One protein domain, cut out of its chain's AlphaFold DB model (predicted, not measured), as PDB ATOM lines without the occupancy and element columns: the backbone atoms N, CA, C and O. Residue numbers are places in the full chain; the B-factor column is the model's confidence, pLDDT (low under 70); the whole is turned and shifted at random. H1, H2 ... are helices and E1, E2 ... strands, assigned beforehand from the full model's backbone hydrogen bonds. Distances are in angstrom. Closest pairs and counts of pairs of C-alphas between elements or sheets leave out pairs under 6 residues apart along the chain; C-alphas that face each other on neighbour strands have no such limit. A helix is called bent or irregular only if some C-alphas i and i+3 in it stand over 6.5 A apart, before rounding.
ATOM      1  N   PRO A  23      41.476  70.708 -16.267       64.19
ATOM      2  CA  PRO A  23      40.273  71.493 -16.527       64.19
ATOM      3  C   PRO A  23      39.152  71.065 -15.580       64.19
ATOM      4  O   PRO A  23      38.968  69.870 -15.337       64.19
ATOM      5  N   CYS A  24      38.432  72.026 -15.004       62.03
ATOM      6  CA  CYS A  24      37.365  71.707 -14.067       62.03
ATOM      7  C   CYS A  24      36.189  71.069 -14.828       62.03
ATOM      8  O   CYS A  24      35.682  71.678 -15.774       62.03
ATOM      9  N   PRO A  25      35.696  69.883 -14.427       64.81
ATOM     10  CA  PRO A  25      34.484  69.318 -15.023       64.81
ATOM     11  C   PRO A  25      33.283  70.267 -14.904       64.81
ATOM     12  O   PRO A  25      32.477  70.355 -15.823       64.81
ATOM     13  N   ALA A  26      33.227  71.055 -13.824       65.19
ATOM     14  CA  ALA A  26      32.193  72.066 -13.600       65.19
ATOM     15  C   ALA A  26      32.291  73.289 -14.537       65.19
ATOM     16  O   ALA A  26      31.392  74.123 -14.541       65.19
ATOM     17  N   SER A  27      33.365  73.415 -15.326       63.31
ATOM     18  CA  SER A  27      33.538  74.464 -16.338       63.31
ATOM     19  C   SER A  27      33.492  73.916 -17.767       63.31
ATOM     20  O   SER A  27      34.141  74.473 -18.650       63.31
ATOM     21  N   ASP A  28      32.781  72.811 -18.011       74.50
ATOM     22  CA  ASP A  28      32.764  72.089 -19.296       74.50
ATOM     23  C   ASP A  28      34.170  71.696 -19.783       74.50
ATOM     24  O   ASP A  28      34.439  71.655 -20.983       74.50
ATOM     25  N   SER A  29      35.113  71.475 -18.860       75.75
ATOM     26  CA  SER A  29      36.533  71.277 -19.184       75.75
ATOM     27  C   SER A  29      37.182  72.439 -19.959       75.75
ATOM     28  O   SER A  29      38.194  72.250 -20.636       75.75
ATOM     29  N   LYS A  30      36.636  73.659 -19.857       78.94
ATOM     30  CA  LYS A  30      37.278  74.871 -20.385       78.94
ATOM     31  C   LYS A  30      38.585  75.164 -19.629       78.94
ATOM     32  O   LYS A  30      38.662  74.872 -18.431       78.94
ATOM     33  N   PRO A  31      39.593  75.756 -20.298       77.25
ATOM     34  CA  PRO A  31      40.794  76.257 -19.635       77.25
ATOM     35  C   PRO A  31      40.460  77.258 -18.525       77.25
ATOM     36  O   PRO A  31      39.437  77.946 -18.583       77.25
ATOM     37  N   TRP A  32      41.341  77.360 -17.531       79.06
ATOM     38  CA  TRP A  32      41.215  78.365 -16.481       79.06
ATOM     39  C   TRP A  32      41.316  79.784 -17.065       79.06
ATOM     40  O   TRP A  32      42.066  79.998 -18.022       79.06
ATOM     41  N   PRO A  33      40.596  80.771 -16.499       84.25
ATOM     42  CA  PRO A  33      40.845  82.176 -16.800       84.25
ATOM     43  C   PRO A  33      42.321  82.538 -16.553       84.25
ATOM     44  O   PRO A  33      42.911  81.991 -15.613       84.25
ATOM     45  N   PRO A  34      42.920  83.457 -17.333       85.62
ATOM     46  CA  PRO A  34      44.349  83.774 -17.252       85.62
ATOM     47  C   PRO A  34      44.834  84.154 -15.849       85.62
ATOM     48  O   PRO A  34      45.953  83.827 -15.464       85.62
ATOM     49  N   GLU A  35      43.992  84.821 -15.062       84.12
ATOM     50  CA  GLU A  35      44.311  85.239 -13.698       84.12
ATOM     51  C   GLU A  35      44.433  84.038 -12.750       84.12
ATOM     52  O   GLU A  35      45.316  84.002 -11.893       84.12
ATOM     53  N   ILE A  36      43.559  83.041 -12.918       79.38
ATOM     54  CA  ILE A  36      43.567  81.807 -12.124       79.38
ATOM     55  C   ILE A  36      44.712  80.903 -12.566       79.38
ATOM     56  O   ILE A  36      45.400  80.346 -11.716       79.38
ATOM     57  N   ASP A  37      44.949  80.797 -13.872       81.19
ATOM     58  CA  ASP A  37      46.073  80.036 -14.417       81.19
ATOM     59  C   ASP A  37      47.403  80.599 -13.892       81.19
ATOM     60  O   ASP A  37      48.174  79.892 -13.249       81.19
ATOM     61  N   SER A  38      47.600  81.919 -13.993       83.88
ATOM     62  CA  SER A  38      48.770  82.604 -13.433       83.88
ATOM     63  C   SER A  38      48.916  82.396 -11.920       83.88
ATOM     64  O   SER A  38      50.021  82.169 -11.423       83.88
ATOM     65  N   PHE A  39      47.817  82.432 -11.164       82.88
ATOM     66  CA  PHE A  39      47.848  82.142  -9.732       82.88
ATOM     67  C   PHE A  39      48.305  80.704  -9.446       82.88
ATOM     68  O   PHE A  39      49.193  80.494  -8.618       82.88
ATOM     69  N   LEU A  40      47.734  79.708 -10.133       80.00
ATOM     70  CA  LEU A  40      48.103  78.301  -9.957       80.00
ATOM     71  C   LEU A  40      49.570  78.059 -10.338       80.00
ATOM     72  O   LEU A  40      50.253  77.285  -9.660       80.00
ATOM     73  N   ASP A  41      50.075  78.763 -11.348       82.44
ATOM     74  CA  ASP A  41      51.469  78.710 -11.784       82.44
ATOM     75  C   ASP A  41      52.444  79.203 -10.731       82.44
ATOM     76  O   ASP A  41      53.433  78.526 -10.439       82.44
ATOM     77  N   ASN A  42      52.130  80.339 -10.120       83.56
ATOM     78  CA  ASN A  42      52.970  80.948  -9.100       83.56
ATOM     79  C   ASN A  42      52.827  80.259  -7.735       83.56
ATOM     80  O   ASN A  42      53.785  80.209  -6.963       83.56
ATOM     81  N   SER A  43      51.676  79.638  -7.455       77.88
ATOM     82  CA  SER A  43      51.415  78.989  -6.165       77.88
ATOM     83  C   SER A  43      52.366  77.824  -5.868       77.88
ATOM     84  O   SER A  43      52.816  77.681  -4.737       77.88
ATOM     85  N   ILE A  44      52.745  77.015  -6.864       74.50
ATOM     86  CA  ILE A  44      53.638  75.858  -6.670       74.50
ATOM     87  C   ILE A  44      55.037  76.281  -6.168       74.50
ATOM     88  O   ILE A  44      55.474  75.774  -5.129       74.50
ATOM     89  N   PRO A  45      55.764  77.194  -6.849       78.75
ATOM     90  CA  PRO A  45      57.059  77.674  -6.373       78.75
ATOM     91  C   PRO A  45      56.963  78.594  -5.147       78.75
ATOM     92  O   PRO A  45      57.956  78.756  -4.443       78.75
ATOM     93  N   GLU A  46      55.817  79.221  -4.873       79.56
ATOM     94  CA  GLU A  46      55.593  79.953  -3.619       79.56
ATOM     95  C   GLU A  46      55.409  79.002  -2.434       79.56
ATOM     96  O   GLU A  46      56.026  79.190  -1.384       79.56
ATOM     97  N   MET A  47      54.626  77.935  -2.610       70.00
ATOM     98  CA  MET A  47      54.374  76.931  -1.578       70.00
ATOM     99  C   MET A  47      55.647  76.199  -1.153       70.00
ATOM    100  O   MET A  47      55.814  75.917   0.031       70.00
ATOM    101  N   SER A  48      56.574  75.933  -2.078       73.75
ATOM    102  CA  SER A  48      57.859  75.296  -1.747       73.75
ATOM    103  C   SER A  48      58.767  76.164  -0.866       73.75
ATOM    104  O   SER A  48      59.679  75.646  -0.225       73.75
ATOM    105  N   LYS A  49      58.507  77.476  -0.795       74.81
ATOM    106  CA  LYS A  49      59.233  78.433   0.052       74.81
ATOM    107  C   LYS A  49      58.611  78.590   1.443       74.81
ATOM    108  O   LYS A  49      59.153  79.321   2.273       74.81
ATOM    109  N   ILE A  50      57.489  77.922   1.720       69.56
ATOM    110  CA  ILE A  50      56.871  77.891   3.049       69.56
ATOM    111  C   ILE A  50      57.684  76.940   3.938       69.56
ATOM    112  O   ILE A  50      57.812  75.761   3.627       69.56
ATOM    113  N   GLY A  51      58.243  77.442   5.045       60.00
ATOM    114  CA  GLY A  51      59.031  76.634   5.992       60.00
ATOM    115  C   GLY A  51      60.482  77.092   6.213       60.00
ATOM    116  O   GLY A  51      60.832  77.335   7.363       60.00
ATOM    117  N   PRO A  52      61.325  77.269   5.176       58.72
ATOM    118  CA  PRO A  52      62.762  77.512   5.365       58.72
ATOM    119  C   PRO A  52      63.131  78.885   5.953       58.72
ATOM    120  O   PRO A  52      64.220  79.026   6.498       58.72
ATOM    121  N   ASN A  53      62.244  79.885   5.882       55.72
ATOM    122  CA  ASN A  53      62.503  81.241   6.400       55.72
ATOM    123  C   ASN A  53      61.924  81.499   7.801       55.72
ATOM    124  O   ASN A  53      61.991  82.626   8.293       55.72
ATOM    125  N   PHE A  54      61.319  80.494   8.438       55.56
ATOM    126  CA  PHE A  54      60.848  80.642   9.810       55.56
ATOM    127  C   PHE A  54      61.986  80.277  10.765       55.56
ATOM    128  O   PHE A  54      62.595  79.223  10.581       55.56
ATOM    129  N   PRO A  55      62.295  81.115  11.774       56.47
ATOM    130  CA  PRO A  55      63.253  80.730  12.798       56.47
ATOM    131  C   PRO A  55      62.791  79.407  13.404       56.47
ATOM    132  O   PRO A  55      61.632  79.277  13.802       56.47
ATOM    133  N   THR A  56      63.689  78.423  13.429       54.28
ATOM    134  CA  THR A  56      63.467  77.092  13.996       54.28
ATOM    135  C   THR A  56      63.342  77.212  15.514       54.28
ATOM    136  O   THR A  56      64.246  76.857  16.264       54.28
ATOM    137  N   THR A  57      62.245  77.789  15.993       53.81
ATOM    138  CA  THR A  57      61.890  77.733  17.404       53.81
ATOM    139  C   THR A  57      61.434  76.313  17.690       53.81
ATOM    140  O   THR A  57      60.523  75.832  17.021       53.81
ATOM    141  N   GLU A  58      62.160  75.688  18.614       55.69
ATOM    142  CA  GLU A  58      61.982  74.406  19.301       55.69
ATOM    143  C   GLU A  58      60.879  73.461  18.809       55.69
ATOM    144  O   GLU A  58      59.727  73.835  18.628       55.69
ATOM    145  N   SER A  59      61.268  72.191  18.668       53.44
ATOM    146  CA  SER A  59      60.498  71.042  18.188       53.44
ATOM    147  C   SER A  59      59.006  71.068  18.536       53.44
ATOM    148  O   SER A  59      58.534  70.446  19.494       53.44
ATOM    149  N   ASP A  60      58.232  71.725  17.690       51.22
ATOM    150  CA  ASP A  60      56.797  71.600  17.717       51.22
ATOM    151  C   ASP A  60      56.437  70.257  17.091       51.22
ATOM    152  O   ASP A  60      56.523  70.053  15.884       51.22
ATOM    153  N   THR A  61      55.995  69.323  17.931       60.69
ATOM    154  CA  THR A  61      55.594  67.956  17.554       60.69
ATOM    155  C   THR A  61      54.442  67.892  16.539       60.69
ATOM    156  O   THR A  61      54.074  66.813  16.081       60.69
ATOM    157  N   CYS A  62      53.857  69.035  16.171       65.94
ATOM    158  CA  CYS A  62      52.819  69.154  15.161       65.94
ATOM    159  C   CYS A  62      53.010  70.453  14.365       65.94
ATOM    160  O   CYS A  62      52.715  71.536  14.876       65.94
ATOM    161  N   ALA A  63      53.403  70.325  13.093       64.69
ATOM    162  CA  ALA A  63      53.584  71.440  12.153       64.69
ATOM    163  C   ALA A  63      52.343  72.349  12.030       64.69
ATOM    164  O   ALA A  63      52.446  73.543  11.762       64.69
ATOM    165  N   ILE A  64      51.152  71.794  12.275       65.81
ATOM    166  CA  ILE A  64      49.887  72.534  12.263       65.81
ATOM    167  C   ILE A  64      49.678  73.319  13.566       65.81
ATOM    168  O   ILE A  64      49.146  74.428  13.544       65.81
ATOM    169  N   CYS A  65      50.100  72.786  14.715       65.50
ATOM    170  CA  CYS A  65      49.930  73.476  15.993       65.50
ATOM    171  C   CYS A  65      50.735  74.782  16.045       65.50
ATOM    172  O   CYS A  65      50.234  75.758  16.614       65.50
ATOM    173  N   CYS A  66      51.906  74.833  15.391       69.19
ATOM    174  CA  CYS A  66      52.728  76.040  15.225       69.19
ATOM    175  C   CYS A  66      51.917  77.223  14.687       69.19
ATOM    176  O   CYS A  66      52.099  78.361  15.120       69.19
ATOM    177  N   LEU A  67      50.953  76.954  13.793       69.12
ATOM    178  CA  LEU A  67      50.100  77.974  13.181       69.12
ATOM    179  C   LEU A  67      49.256  78.737  14.204       69.12
ATOM    180  O   LEU A  67      48.697  79.774  13.874       69.12
ATOM    181  N   THR A  68      49.154  78.273  15.448       72.75
ATOM    182  CA  THR A  68      48.280  78.893  16.448       72.75
ATOM    183  C   THR A  68      48.990  79.331  17.732       72.75
ATOM    184  O   THR A  68      48.370  80.016  18.542       72.75
ATOM    185  N   LYS A  69      50.261  78.955  17.945       70.50
ATOM    186  CA  LYS A  69      50.962  79.159  19.229       70.50
ATOM    187  C   LYS A  69      51.307  80.613  19.533       70.50
ATOM    188  O   LYS A  69      51.168  81.036  20.670       70.50
ATOM    189  N   THR A  70      51.713  81.373  18.525       74.12
ATOM    190  CA  THR A  70      52.152  82.772  18.670       74.12
ATOM    191  C   THR A  70      51.049  83.785  18.365       74.12
ATOM    192  O   THR A  70      51.315  84.975  18.232       74.12
ATOM    193  N   ARG A  71      49.805  83.322  18.195       81.94
ATOM    194  CA  ARG A  71      48.685  84.163  17.762       81.94
ATOM    195  C   ARG A  71      47.738  84.445  18.916       81.94
ATOM    196  O   ARG A  71      47.280  83.521  19.588       81.94
ATOM    197  N   GLU A  72      47.388  85.713  19.067       89.00
ATOM    198  CA  GLU A  72      46.314  86.156  19.951       89.00
ATOM    199  C   GLU A  72      44.965  86.058  19.237       89.00
ATOM    200  O   GLU A  72      44.841  86.436  18.070       89.00
ATOM    201  N   PHE A  73      43.968  85.522  19.938       91.12
ATOM    202  CA  PHE A  73      42.620  85.313  19.421       91.12
ATOM    203  C   PHE A  73      41.666  86.286  20.101       91.12
ATOM    204  O   PHE A  73      41.671  86.406  21.325       91.12
ATOM    205  N   THR A  74      40.821  86.938  19.313       94.12
ATOM    206  CA  THR A  74      39.776  87.824  19.818       94.12
ATOM    207  C   THR A  74      38.476  87.040  20.003       94.12
ATOM    208  O   THR A  74      38.111  86.249  19.127       94.12
ATOM    209  N   PRO A  75      37.766  87.199  21.135       94.81
ATOM    210  CA  PRO A  75      36.444  86.603  21.318       94.81
ATOM    211  C   PRO A  75      35.467  87.029  20.220       94.81
ATOM    212  O   PRO A  75      35.519  88.161  19.740       94.81
ATOM    213  N   ILE A  76      34.564  86.124  19.841       89.12
ATOM    214  CA  ILE A  76      33.508  86.400  18.865       89.12
ATOM    215  C   ILE A  76      32.199  86.575  19.622       89.12
ATOM    216  O   ILE A  76      31.699  85.628  20.221       89.12
ATOM    217  N   GLU A  77      31.632  87.776  19.574       86.44
ATOM    218  CA  GLU A  77      30.465  88.142  20.383       86.44
ATOM    219  C   GLU A  77      29.247  87.235  20.129       86.44
ATOM    220  O   GLU A  77      28.619  86.758  21.070       86.44
ATOM    221  N   VAL A  78      28.966  86.906  18.862       82.00
ATOM    222  CA  VAL A  78      27.813  86.071  18.473       82.00
ATOM    223  C   VAL A  78      28.024  84.567  18.708       82.00
ATOM    224  O   VAL A  78      27.083  83.783  18.602       82.00
ATOM    225  N   MET A  79      29.247  84.134  19.031       83.38
ATOM    226  CA  MET A  79      29.582  82.723  19.238       83.38
ATOM    227  C   MET A  79      30.161  82.512  20.637       83.38
ATOM    228  O   MET A  79      31.380  82.574  20.809       83.38
ATOM    229  N   PRO A  80      29.323  82.217  21.650       88.12
ATOM    230  CA  PRO A  80      29.797  81.937  23.000       88.12
ATOM    231  C   PRO A  80      30.853  80.825  23.015       88.12
ATOM    232  O   PRO A  80      30.639  79.732  22.495       88.12
ATOM    233  N   GLY A  81      32.016  81.113  23.603       90.38
ATOM    234  CA  GLY A  81      33.161  80.196  23.620       90.38
ATOM    235  C   GLY A  81      33.966  80.145  22.314       90.38
ATOM    236  O   GLY A  81      34.969  79.432  22.261       90.38
ATOM    237  N   GLY A  82      33.560  80.900  21.293       91.06
ATOM    238  CA  GLY A  82      34.273  81.124  20.042       91.06
ATOM    239  C   GLY A  82      35.262  82.288  20.133       91.06
ATOM    240  O   GLY A  82      35.002  83.321  20.751       91.06
ATOM    241  N   SER A  83      36.416  82.128  19.498       92.81
ATOM    242  CA  SER A  83      37.426  83.175  19.323       92.81
ATOM    243  C   SER A  83      38.093  83.024  17.955       92.81
ATOM    244  O   SER A  83      38.189  81.905  17.444       92.81
ATOM    245  N   MET A  84      38.545  84.116  17.342       92.44
ATOM    246  CA  MET A  84      39.164  84.090  16.016       92.44
ATOM    247  C   MET A  84      40.424  84.936  15.912       92.44
ATOM    248  O   MET A  84      40.646  85.870  16.675       92.44
ATOM    249  N   LYS A  85      41.238  84.614  14.912       91.19
ATOM    250  CA  LYS A  85      42.295  85.478  14.400       91.19
ATOM    251  C   LYS A  85      42.200  85.512  12.883       91.19
ATOM    252  O   LYS A  85      42.411  84.484  12.237       91.19
ATOM    253  N   ILE A  86      41.919  86.686  12.327       86.88
ATOM    254  CA  ILE A  86      41.989  86.918  10.883       86.88
ATOM    255  C   ILE A  86      43.464  86.876  10.460       86.88
ATOM    256  O   ILE A  86      44.326  87.495  11.090       86.88
ATOM    257  N   LEU A  87      43.753  86.080   9.434       84.44
ATOM    258  CA  LEU A  87      45.066  85.955   8.801       84.44
ATOM    259  C   LEU A  87      45.163  86.835   7.552       84.44
ATOM    260  O   LEU A  87      46.232  87.361   7.257       84.44
ATOM    261  N   ARG A  88      44.053  86.978   6.823       83.69
ATOM    262  CA  ARG A  88      43.927  87.811   5.625       83.69
ATOM    263  C   ARG A  88      42.479  88.267   5.478       83.69
ATOM    264  O   ARG A  88      41.579  87.474   5.727       83.69
ATOM    265  N   GLU A  89      42.266  89.496   5.018       82.44
ATOM    266  CA  GLU A  89      40.922  90.068   4.830       82.44
ATOM    267  C   GLU A  89      40.287  89.707   3.476       82.44
ATOM    268  O   GLU A  89      39.074  89.530   3.398       82.44
ATOM    269  N   THR A  90      41.068  89.556   2.396       82.75
ATOM    270  CA  THR A  90      40.509  89.371   1.040       82.75
ATOM    271  C   THR A  90      41.323  88.400   0.164       82.75
ATOM    272  O   THR A  90      42.474  88.695  -0.163       82.75
ATOM    273  N   PRO A  91      40.732  87.261  -0.264       82.00
ATOM    274  CA  PRO A  91      39.588  86.599   0.369       82.00
ATOM    275  C   PRO A  91      39.872  86.260   1.837       82.00
ATOM    276  O   PRO A  91      41.003  85.915   2.198       82.00
ATOM    277  N   THR A  92      38.853  86.363   2.687       84.50
ATOM    278  CA  THR A  92      39.024  86.232   4.134       84.50
ATOM    279  C   THR A  92      39.539  84.847   4.515       84.50
ATOM    280  O   THR A  92      39.009  83.828   4.076       84.50
ATOM    281  N   SER A  93      40.575  84.799   5.348       88.50
ATOM    282  CA  SER A  93      41.027  83.574   6.003       88.50
ATOM    283  C   SER A  93      41.239  83.835   7.485       88.50
ATOM    284  O   SER A  93      41.796  84.860   7.883       88.50
ATOM    285  N   ALA A  94      40.777  82.912   8.319       89.62
ATOM    286  CA  ALA A  94      40.855  83.045   9.763       89.62
ATOM    287  C   ALA A  94      41.100  81.689  10.418       89.62
ATOM    288  O   ALA A  94      40.680  80.647   9.917       89.62
ATOM    289  N   ILE A  95      41.758  81.718  11.573       91.00
ATOM    290  CA  ILE A  95      41.786  80.575  12.481       91.00
ATOM    291  C   ILE A  95      40.730  80.832  13.542       91.00
ATOM    292  O   ILE A  95      40.770  81.860  14.216       91.00
ATOM    293  N   VAL A  96      39.812  79.886  13.704       90.31
ATOM    294  CA  VAL A  96      38.772  79.922  14.733       90.31
ATOM    295  C   VAL A  96      39.036  78.851  15.787       90.31
ATOM    296  O   VAL A  96      39.489  77.746  15.483       90.31
ATOM    297  N   ARG A  97      38.767  79.182  17.046       90.62
ATOM    298  CA  ARG A  97      38.856  78.279  18.194       90.62
ATOM    299  C   ARG A  97      37.537  78.298  18.940       90.62
ATOM    300  O   ARG A  97      37.008  79.366  19.229       90.62
ATOM    301  N   PHE A  98      37.072  77.115  19.313       90.25
ATOM    302  CA  PHE A  98      35.890  76.933  20.139       90.25
ATOM    303  C   PHE A  98      36.284  76.235  21.436       90.25
ATOM    304  O   PHE A  98      37.005  75.233  21.417       90.25
ATOM    305  N   LYS A  99      35.793  76.736  22.573       91.88
ATOM    306  CA  LYS A  99      35.819  75.987  23.833       91.88
ATOM    307  C   LYS A  99      35.019  74.694  23.644       91.88
ATOM    308  O   LYS A  99      33.980  74.702  22.985       91.88
ATOM    309  N   ALA A 100      35.489  73.585  24.212       87.25
ATOM    310  CA  ALA A 100      34.790  72.305  24.110       87.25
ATOM    311  C   ALA A 100      33.319  72.428  24.552       87.25
ATOM    312  O   ALA A 100      33.026  73.052  25.570       87.25
ATOM    313  N   GLY A 101      32.413  71.854  23.756       86.38
ATOM    314  CA  GLY A 101      30.964  71.933  23.966       86.38
ATOM    315  C   GLY A 101      30.298  73.214  23.453       86.38
ATOM    316  O   GLY A 101      29.076  73.305  23.510       86.38
ATOM    317  N   SER A 102      31.057  74.183  22.928       88.62
ATOM    318  CA  SER A 102      30.467  75.366  22.291       88.62
ATOM    319  C   SER A 102      29.753  74.981  21.001       88.62
ATOM    320  O   SER A 102      30.210  74.103  20.264       88.62
ATOM    321  N   VAL A 103      28.653  75.674  20.717       86.75
ATOM    322  CA  VAL A 103      27.864  75.498  19.501       86.75
ATOM    323  C   VAL A 103      27.845  76.821  18.756       86.75
ATOM    324  O   VAL A 103      27.445  77.850  19.293       86.75
ATOM    325  N   GLU A 104      28.302  76.774  17.514       84.38
ATOM    326  CA  GLU A 104      28.111  77.859  16.564       84.38
ATOM    327  C   GLU A 104      26.624  77.917  16.173       84.38
ATOM    328  O   GLU A 104      26.068  76.878  15.798       84.38
ATOM    329  N   PRO A 105      25.957  79.081  16.281       85.19
ATOM    330  CA  PRO A 105      24.555  79.214  15.909       85.19
ATOM    331  C   PRO A 105      24.304  78.805  14.457       85.19
ATOM    332  O   PRO A 105      25.136  79.030  13.575       85.19
ATOM    333  N   VAL A 117      39.897  71.226  10.161       83.00
ATOM    334  CA  VAL A 117      40.048  71.038  11.608       83.00
ATOM    335  C   VAL A 117      41.530  70.865  11.917       83.00
ATOM    336  O   VAL A 117      42.112  69.850  11.566       83.00
ATOM    337  N   LEU A 118      42.138  71.840  12.596       81.44
ATOM    338  CA  LEU A 118      43.556  71.777  12.977       81.44
ATOM    339  C   LEU A 118      43.798  70.915  14.229       81.44
ATOM    340  O   LEU A 118      44.854  70.303  14.375       81.44
ATOM    341  N   LYS A 119      42.831  70.884  15.156       80.00
ATOM    342  CA  LYS A 119      42.872  70.100  16.401       80.00
ATOM    343  C   LYS A 119      41.453  69.822  16.902       80.00
ATOM    344  O   LYS A 119      40.620  70.724  16.908       80.00
ATOM    345  N   GLY A 120      41.209  68.604  17.388       84.56
ATOM    346  CA  GLY A 120      39.905  68.180  17.911       84.56
ATOM    347  C   GLY A 120      38.985  67.619  16.824       84.56
ATOM    348  O   GLY A 120      39.450  66.980  15.883       84.56
ATOM    349  N   SER A 121      37.677  67.833  16.971       84.50
ATOM    350  CA  SER A 121      36.665  67.431  15.989       84.50
ATOM    351  C   SER A 121      35.558  68.479  15.887       84.50
ATOM    352  O   SER A 121      35.247  69.165  16.861       84.50
ATOM    353  N   LYS A 122      34.962  68.601  14.696       83.31
ATOM    354  CA  LYS A 122      33.775  69.428  14.443       83.31
ATOM    355  C   LYS A 122      32.653  68.523  13.946       83.31
ATOM    356  O   LYS A 122      32.866  67.660  13.098       83.31
ATOM    357  N   ARG A 123      31.446  68.723  14.470       87.25
ATOM    358  CA  ARG A 123      30.220  68.109  13.946       87.25
ATOM    359  C   ARG A 123      29.396  69.203  13.292       87.25
ATOM    360  O   ARG A 123      29.260  70.281  13.864       87.25
ATOM    361  N   VAL A 124      28.893  68.932  12.098       84.62
ATOM    362  CA  VAL A 124      28.070  69.862  11.327       84.62
ATOM    363  C   VAL A 124      26.729  69.197  11.076       84.62
ATOM    364  O   VAL A 124      26.667  68.095  10.533       84.62
ATOM    365  N   TRP A 125      25.662  69.875  11.484       84.69
ATOM    366  CA  TRP A 125      24.298  69.467  11.185       84.69
ATOM    367  C   TRP A 125      23.835  70.138   9.904       84.69
ATOM    368  O   TRP A 125      23.728  71.362   9.845       84.69
ATOM    369  N   ASN A 126      23.534  69.337   8.885       82.31
ATOM    370  CA  ASN A 126      22.865  69.847   7.701       82.31
ATOM    371  C   ASN A 126      21.360  69.893   7.982       82.31
ATOM    372  O   ASN A 126      20.684  68.869   7.923       82.31
ATOM    373  N   LEU A 127      20.838  71.080   8.300       78.75
ATOM    374  CA  LEU A 127      19.431  71.247   8.679       78.75
ATOM    375  C   LEU A 127      18.458  70.911   7.540       78.75
ATOM    376  O   LEU A 127      17.376  70.392   7.804       78.75
ATOM    377  N   SER A 128      18.850  71.146   6.285       76.75
ATOM    378  CA  SER A 128      18.018  70.839   5.115       76.75
ATOM    379  C   SER A 128      17.945  69.338   4.840       76.75
ATOM    380  O   SER A 128      16.872  68.817   4.551       76.75
ATOM    381  N   LYS A 129      19.080  68.632   4.954       80.62
ATOM    382  CA  LYS A 129      19.166  67.176   4.735       80.62
ATOM    383  C   LYS A 129      18.827  66.353   5.984       80.62
ATOM    384  O   LYS A 129      18.591  65.162   5.867       80.62
ATOM    385  N   LYS A 130      18.752  66.987   7.161       83.44
ATOM    386  CA  LYS A 130      18.525  66.362   8.481       83.44
ATOM    387  C   LYS A 130      19.586  65.323   8.881       83.44
ATOM    388  O   LYS A 130      19.316  64.471   9.720       83.44
ATOM    389  N   ASP A 131      20.803  65.464   8.355       81.56
ATOM    390  CA  ASP A 131      21.917  64.535   8.572       81.56
ATOM    391  C   ASP A 131      23.111  65.187   9.291       81.56
ATOM    392  O   ASP A 131      23.271  66.415   9.318       81.56
ATOM    393  N   ILE A 132      23.967  64.344   9.880       75.38
ATOM    394  CA  ILE A 132      25.171  64.745  10.622       75.38
ATOM    395  C   ILE A 132      26.417  64.430   9.800       75.38
ATOM    396  O   ILE A 132      26.691  63.274   9.492       75.38
ATOM    397  N   MET A 133      27.233  65.448   9.548       67.25
ATOM    398  CA  MET A 133      28.578  65.287   9.010       67.25
ATOM    399  C   MET A 133      29.607  65.472  10.129       67.25
ATOM    400  O   MET A 133      29.565  66.454  10.877       67.25
ATOM    401  N   ILE A 134      30.537  64.528  10.259       62.09
ATOM    402  CA  ILE A 134      31.595  64.571  11.273       62.09
ATOM    403  C   ILE A 134      32.930  64.831  10.580       62.09
ATOM    404  O   ILE A 134      33.386  64.019   9.783       62.09
ATOM    405  N   TRP A 135      33.580  65.932  10.950       58.28
ATOM    406  CA  TRP A 135      34.945  66.247  10.552       58.28
ATOM    407  C   TRP A 135      35.878  65.914  11.714       58.28
ATOM    408  O   TRP A 135      35.967  66.644  12.708       58.28
ATOM    409  N   VAL A 136      36.554  64.776  11.602       44.50
ATOM    410  CA  VAL A 136      37.718  64.440  12.427       44.50
ATOM    411  C   VAL A 136      38.948  64.776  11.598       44.50
ATOM    412  O   VAL A 136      38.911  64.614  10.384       44.50
ATOM    413  N   LEU A 137      40.001  65.276  12.243       39.19
ATOM    414  CA  LEU A 137      41.306  65.542  11.640       39.19
ATOM    415  C   LEU A 137      41.714  64.425  10.651       39.19
ATOM    416  O   LEU A 137      42.233  63.390  11.057       39.19
TER     417      LEU A 137
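Overview. This is residues 23 to 105 and 117 to 137 of the 150 residues of an uncharacterized protein of Camellia sinensis (UniProt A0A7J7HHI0). The model is an open, loose arrangement of two separate strand hairpins, E1 with E2 and E3 with E4, which run crosswise to each other; the helix H1 stands well away from both, at the far end of a long loop, residues 48 to 65. The short helix H2 comes near E2 where that loop ends, and the tip of the E3 and E4 hairpin, residues 126 to 131, sticks out. The printed part has 104 residues, with two named helices and four named strands in the order H1, H2, E1, E2, E3, E4; each hairpin is its own antiparallel sheet, E1 - E2 and E3 - E4. The class is mixed, helices and strands, with 45 residues, under half, in named elements. The whole is loose, with a radius of gyration of the C-alphas of 18.4 A, and spans 46 by 44 by 25 A.

Along the chain. E1 is residues 82 to 89, 18.9 A from first to last C-alpha, and bends by 54 degrees at residue 86. E2 is residues 92 to 98, 18.8 A long. E3, residues 121 to 126, and E4, residues 131 to 136, are each 16.3 A long; C-alpha 136 is at (37.718, 64.440, 12.427). H2 is residues 66 to 69, 5.4 A long. H1 is residues 34 to 47, 19.8 A long, from C-alpha 34 at (44.349, 83.774, -17.252) to C-alpha 47 at (54.374, 76.931, -1.578); it is neither bent nor irregular, but only just: C-alphas 41 and 44 are 6.2 A apart.

Arrangement. E1 and E2 form a hairpin, antiparallel at 164 degrees between directions, with N 85 and O 95 at 2.9 A and N 97 and O 83 at 2.8 A, within hydrogen-bond range. Residues 74 to 75 pair briefly, antiparallel, with residues 83 to 84 of E1. The closest C-alphas of H2 and E2, those of Thr 68 and Ile 95, are 7.8 A apart. E3 and E4 form a hairpin, antiparallel at 161 degrees, with N 124 and O 133 at 2.8 A, within hydrogen-bond range. E2 and E3 are apart, and H1 is apart from H2 and from the four strands. In H1, 8 of 10 O i to N i+4 pairs are within hydrogen-bond range; H2 is too short for such a pair, and its one O i to N i+3 pair is within range.

Size, cuts and confidence. The C-alphas of Asp 28 and Glu 58 are the two farthest apart, at 48.5 A. Residues 106 to 116 are not printed, and C-alphas 105 and 117 are 18.0 A apart across this cut. The links H1 to H2, 18 residues, and H2 to E1, 12 residues, are long. The mean pLDDT of the printed part is 77.1; residues 23 to 27, 50 to 67 and 133 to 137 are under 70.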